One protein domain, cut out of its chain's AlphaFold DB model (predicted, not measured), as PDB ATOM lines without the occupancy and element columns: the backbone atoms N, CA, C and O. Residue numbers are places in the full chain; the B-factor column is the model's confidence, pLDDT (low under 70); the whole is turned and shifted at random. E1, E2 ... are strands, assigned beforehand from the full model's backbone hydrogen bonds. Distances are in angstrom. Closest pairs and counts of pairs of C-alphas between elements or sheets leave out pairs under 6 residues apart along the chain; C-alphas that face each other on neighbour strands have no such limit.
ATOM      1  N   PRO A 388     181.555 140.832 258.183       61.56
ATOM      2  CA  PRO A 388     181.120 141.532 256.985       61.56
ATOM      3  C   PRO A 388     182.172 141.425 255.874       61.56
ATOM      4  O   PRO A 388     183.362 141.239 256.158       61.56
ATOM      5  N   PRO A 389     181.764 141.563 254.603       67.81
ATOM      6  CA  PRO A 389     182.710 141.699 253.506       67.81
ATOM      7  C   PRO A 389     183.516 142.996 253.668       67.81
ATOM      8  O   PRO A 389     183.162 143.878 254.451       67.81
ATOM      9  N   ARG A 390     184.623 143.132 252.939       74.25
ATOM     10  CA  ARG A 390     185.474 144.334 252.996       74.25
ATOM     11  C   ARG A 390     185.574 145.013 251.646       74.25
ATOM     12  O   ARG A 390     185.337 144.390 250.621       74.25
ATOM     13  N   ASN A 391     186.026 146.265 251.644       68.38
ATOM     14  CA  ASN A 391     186.406 146.990 250.429       68.38
ATOM     15  C   ASN A 391     185.298 147.020 249.364       68.38
ATOM     16  O   ASN A 391     185.598 146.868 248.181       68.38
ATOM     17  N   LEU A 392     184.032 147.179 249.775       78.69
ATOM     18  CA  LEU A 392     182.949 147.391 248.820       78.69
ATOM     19  C   LEU A 392     183.240 148.656 248.017       78.69
ATOM     20  O   LEU A 392     183.308 149.757 248.565       78.69
ATOM     21  N   HIS A 393     183.406 148.480 246.717       75.00
ATOM     22  CA  HIS A 393     183.698 149.547 245.784       75.00
ATOM     23  C   HIS A 393     182.704 149.500 244.632       75.00
ATOM     24  O   HIS A 393     182.602 148.478 243.950       75.00
ATOM     25  N   ALA A 394     181.984 150.602 244.441       77.50
ATOM     26  CA  ALA A 394     181.085 150.833 243.325       77.50
ATOM     27  C   ALA A 394     181.738 151.789 242.317       77.50
ATOM     28  O   ALA A 394     182.249 152.847 242.684       77.50
ATOM     29  N   THR A 395     181.693 151.435 241.036       73.69
ATOM     30  CA  THR A 395     182.138 152.288 239.930       73.69
ATOM     31  C   THR A 395     181.037 152.346 238.878       73.69
ATOM     32  O   THR A 395     180.490 151.310 238.506       73.69
ATOM     33  N   ALA A 396     180.693 153.544 238.405       68.38
ATOM     34  CA  ALA A 396     179.714 153.693 237.334       68.38
ATOM     35  C   ALA A 396     180.343 153.281 236.004       68.38
ATOM     36  O   ALA A 396     181.434 153.731 235.653       68.38
ATOM     37  N   ASP A 397     179.611 152.460 235.264       66.25
ATOM     38  CA  ASP A 397     179.875 152.099 233.882       66.25
ATOM     39  C   ASP A 397     178.656 152.525 233.054       66.25
ATOM     40  O   ASP A 397     177.756 151.750 232.728       66.25
ATOM     41  N   CYS A 398     178.583 153.829 232.790       66.50
ATOM     42  CA  CYS A 398     177.404 154.485 232.223       66.50
ATOM     43  C   CYS A 398     176.162 154.301 233.088       66.50
ATOM     44  O   CYS A 398     176.156 154.831 234.192       66.50
ATOM     45  N   ASN A 399     175.126 153.604 232.605       70.44
ATOM     46  CA  ASN A 399     173.918 153.336 233.386       70.44
ATOM     47  C   ASN A 399     173.965 152.015 234.159       70.44
ATOM     48  O   ASN A 399     172.963 151.636 234.755       70.44
ATOM     49  N   ASP A 400     175.101 151.325 234.164       73.88
ATOM     50  CA  ASP A 400     175.327 150.188 235.043       73.88
ATOM     51  C   ASP A 400     176.283 150.595 236.171       73.88
ATOM     52  O   ASP A 400     177.087 151.519 236.036       73.88
ATOM     53  N   VAL A 401     176.221 149.897 237.301       77.00
ATOM     54  CA  VAL A 401     177.197 150.040 238.385       77.00
ATOM     55  C   VAL A 401     177.920 148.719 238.570       77.00
ATOM     56  O   VAL A 401     177.304 147.685 238.838       77.00
ATOM     57  N   LEU A 402     179.244 148.760 238.446       85.12
ATOM     58  CA  LEU A 402     180.122 147.638 238.729       85.12
ATOM     59  C   LEU A 402     180.509 147.661 240.206       85.12
ATOM     60  O   LEU A 402     181.075 148.638 240.694       85.12
ATOM     61  N   LEU A 403     180.212 146.576 240.914       87.69
ATOM     62  CA  LEU A 403     180.541 146.397 242.320       87.69
ATOM     63  C   LEU A 403     181.581 145.302 242.495       87.69
ATOM     64  O   LEU A 403     181.495 144.237 241.881       87.69
ATOM     65  N   SER A 404     182.536 145.553 243.383       81.25
ATOM     66  CA  SER A 404     183.525 144.571 243.822       81.25
ATOM     67  C   SER A 404     183.756 144.675 245.323       81.25
ATOM     68  O   SER A 404     183.578 145.742 245.908       81.25
ATOM     69  N   TRP A 405     184.119 143.560 245.951       85.00
ATOM     70  CA  TRP A 405     184.462 143.503 247.369       85.00
ATOM     71  C   TRP A 405     185.465 142.384 247.646       85.00
ATOM     72  O   TRP A 405     185.749 141.520 246.820       85.00
ATOM     73  N   SER A 406     186.037 142.413 248.841       76.25
ATOM     74  CA  SER A 406     186.858 141.349 249.403       76.25
ATOM     75  C   SER A 406     186.015 140.486 250.350       76.25
ATOM     76  O   SER A 406     185.094 141.010 250.988       76.25
ATOM     77  N   PRO A 407     186.313 139.180 250.476       66.44
ATOM     78  CA  PRO A 407     185.623 138.323 251.430       66.44
ATOM     79  C   PRO A 407     185.855 138.806 252.874       66.44
ATOM     80  O   PRO A 407     186.786 139.583 253.121       66.44
ATOM     81  N   PRO A 408     185.047 138.344 253.836       63.59
ATOM     82  CA  PRO A 408     185.241 138.658 255.247       63.59
ATOM     83  C   PRO A 408     186.606 138.204 255.787       63.59
ATOM     84  O   PRO A 408     187.214 137.273 255.255       63.59
ATOM     85  N   ASP A 409     187.128 138.870 256.825       51.22
ATOM     86  CA  ASP A 409     188.378 138.428 257.470       51.22
ATOM     87  C   ASP A 409     188.136 137.117 258.236       51.22
ATOM     88  O   ASP A 409     187.059 136.953 258.822       51.22
ATOM     89  N   PRO A 410     189.107 136.179 258.267       46.00
ATOM     90  CA  PRO A 410     189.084 135.105 259.249       46.00
ATOM     91  C   PRO A 410     189.162 135.733 260.648       46.00
ATOM     92  O   PRO A 410     190.006 136.593 260.884       46.00
ATOM     93  N   GLU A 411     188.249 135.327 261.528       46.34
ATOM     94  CA  GLU A 411     187.854 136.068 262.729       46.34
ATOM     95  C   GLU A 411     188.961 136.602 263.674       46.34
ATOM     96  O   GLU A 411     190.059 136.038 263.758       46.34
ATOM     97  N   TYR A 644     179.523 142.092 241.401       89.56
ATOM     98  CA  TYR A 644     178.144 142.179 240.927       89.56
ATOM     99  C   TYR A 644     177.984 143.379 239.995       89.56
ATOM    100  O   TYR A 644     178.620 144.408 240.205       89.56
ATOM    101  N   THR A 645     177.127 143.264 238.983       87.75
ATOM    102  CA  THR A 645     176.771 144.382 238.104       87.75
ATOM    103  C   THR A 645     175.299 144.703 238.294       87.75
ATOM    104  O   THR A 645     174.446 143.838 238.096       87.75
ATOM    105  N   ASP A 646     175.006 145.938 238.692       85.75
ATOM    106  CA  ASP A 646     173.644 146.453 238.782       85.75
ATOM    107  C   ASP A 646     173.304 147.194 237.488       85.75
ATOM    108  O   ASP A 646     173.951 148.185 237.155       85.75
ATOM    109  N   TYR A 647     172.344 146.667 236.731       81.75
ATOM    110  CA  TYR A 647     172.096 147.073 235.351       81.75
ATOM    111  C   TYR A 647     170.993 148.127 235.231       81.75
ATOM    112  O   TYR A 647     169.983 148.080 235.935       81.75
ATOM    113  N   ASP A 648     171.136 148.997 234.234       74.38
ATOM    114  CA  ASP A 648     170.083 149.879 233.721       74.38
ATOM    115  C   ASP A 648     169.474 150.852 234.746       74.38
ATOM    116  O   ASP A 648     168.266 151.110 234.783       74.38
ATOM    117  N   LEU A 649     170.335 151.445 235.565       73.12
ATOM    118  CA  LEU A 649     169.985 152.463 236.541       73.12
ATOM    119  C   LEU A 649     169.644 153.804 235.873       73.12
ATOM    120  O   LEU A 649     170.370 154.275 234.996       73.12
ATOM    121  N   PRO A 650     168.563 154.478 236.301       74.44
ATOM    122  CA  PRO A 650     168.329 155.877 235.957       74.44
ATOM    123  C   PRO A 650     169.483 156.786 236.398       74.44
ATOM    124  O   PRO A 650     170.175 156.476 237.366       74.44
ATOM    125  N   ALA A 651     169.634 157.946 235.759       64.69
ATOM    126  CA  ALA A 651     170.595 158.954 236.207       64.69
ATOM    127  C   ALA A 651     170.317 159.378 237.659       64.69
ATOM    128  O   ALA A 651     169.168 159.663 238.014       64.69
ATOM    129  N   GLY A 652     171.358 159.435 238.485       69.38
ATOM    130  CA  GLY A 652     171.244 159.802 239.892       69.38
ATOM    131  C   GLY A 652     172.366 159.246 240.761       69.38
ATOM    132  O   GLY A 652     173.213 158.479 240.304       69.38
ATOM    133  N   ASP A 653     172.347 159.638 242.030       70.75
ATOM    134  CA  ASP A 653     173.284 159.146 243.035       70.75
ATOM    135  C   ASP A 653     172.749 157.869 243.683       70.75
ATOM    136  O   ASP A 653     171.587 157.791 244.102       70.75
ATOM    137  N   TYR A 654     173.613 156.864 243.776       67.69
ATOM    138  CA  TYR A 654     173.311 155.578 244.379       67.69
ATOM    139  C   TYR A 654     174.295 155.261 245.494       67.69
ATOM    140  O   TYR A 654     175.503 155.470 245.373       67.69
ATOM    141  N   THR A 655     173.757 154.693 246.566       68.19
ATOM    142  CA  THR A 655     174.508 154.236 247.729       68.19
ATOM    143  C   THR A 655     174.355 152.731 247.859       68.19
ATOM    144  O   THR A 655     173.229 152.234 247.932       68.19
ATOM    145  N   VAL A 675     178.145 156.184 244.344       75.81
ATOM    146  CA  VAL A 675     178.438 156.360 242.923       75.81
ATOM    147  C   VAL A 675     177.349 157.193 242.253       75.81
ATOM    148  O   VAL A 675     176.162 156.988 242.501       75.81
ATOM    149  N   SER A 676     177.751 158.121 241.389       71.62
ATOM    150  CA  SER A 676     176.837 158.883 240.536       71.62
ATOM    151  C   SER A 676     176.749 158.214 239.168       71.62
ATOM    152  O   SER A 676     177.767 157.992 238.514       71.62
ATOM    153  N   VAL A 677     175.533 157.883 238.747       69.94
ATOM    154  CA  VAL A 677     175.225 157.366 237.411       69.94
ATOM    155  C   VAL A 677     174.766 158.532 236.544       69.94
ATOM    156  O   VAL A 677     173.778 159.199 236.862       69.94
ATOM    157  N   ASP A 678     175.481 158.775 235.450       62.34
ATOM    158  CA  ASP A 678     175.130 159.806 234.474       62.34
ATOM    159  C   ASP A 678     173.979 159.353 233.558       62.34
ATOM    160  O   ASP A 678     173.672 158.166 233.418       62.34
ATOM    161  N   GLU A 679     173.320 160.313 232.904       61.22
ATOM    162  CA  GLU A 679     172.287 160.015 231.908       61.22
ATOM    163  C   GLU A 679     172.871 159.190 230.752       61.22
ATOM    164  O   GLU A 679     173.850 159.585 230.118       61.22
ATOM    165  N   LEU A 680     172.249 158.042 230.449       60.44
ATOM    166  CA  LEU A 680     172.607 157.248 229.276       60.44
ATOM    167  C   LEU A 680     172.282 158.049 228.017       60.44
ATOM    168  O   LEU A 680     171.117 158.189 227.644       60.44
ATOM    169  N   VAL A 681     173.304 158.517 227.312       60.47
ATOM    170  CA  VAL A 681     173.120 159.128 225.993       60.47
ATOM    171  C   VAL A 681     173.759 158.261 224.906       60.47
ATOM    172  O   VAL A 681     174.814 157.645 225.052       60.47
TER     173      VAL A 681
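AT A GLANCE: This is residues 388 to 411, 644 to 655 and 675 to 681 of the 1027 residues of the protein "Peptidase C10 family" of Lentimicrobium saccharophilum (UniProt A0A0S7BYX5). A long two-stranded hairpin, E1 and E2, has the short strand E3 along E2, and a small two-stranded sheet, E4 and E5, sits near the turn end of the hairpin, with E5 next to E1. Tails at opposite ends, residues 407 to 411 and 678 to 681, lengthen this rod, which spans 45 by 15 by 10 A. The 43 printed residues hold five named strands, E1 to E5 in order along the chain, and no named helix; the class is all strand. The sheets, E1 - E2 - E3 and E4 - E5, are antiparallel, and the whole is loose, with a radius of gyration of the C-alphas of 12.5 A.

HOW THE PARTS SIT: E1, residues 390 to 397, and E2, residues 400 to 406, form an antiparallel hairpin at 162 degrees, with N 393 and O 404 2.9 A apart, within hydrogen-bond range. E3, residues 644 to 646, is antiparallel to E2 at 154 degrees, with N 403 and O 644 at 2.8 A. E4, residues 652 to 655, and E5, residues 675 to 677, are antiparallel at 151 degrees, with N 654 and O 675 at 2.9 A. The closest C-alphas of E1 and E5, those of Ala 396 and Val 677, are 5.8 A apart. E4 is apart from E1, E2 and E3.

IN THESE COORDINATES: E1 begins at C-alpha 390 (185.474, 144.334, 252.996) and is 21.4 A long; E2 is 20.4 A long. E3 measures 6.6 A, E4 10.2 A and E5 6.5 A, ending at C-alpha 677 (175.225, 157.366, 237.411).

THE WHOLE: The C-alphas farthest apart, those of Glu 411 and Val 681, are 45.8 A apart. Residues 412 to 643 and 656 to 674 are not printed; the C-alpha gaps are 24.6 A and 6.6 A. The links E1 to E2 and E3 to E4 are tight. Mean pLDDT of the printed part is 71.1; 20 residues are under 70, among them 407 to 411 and 677 to 681.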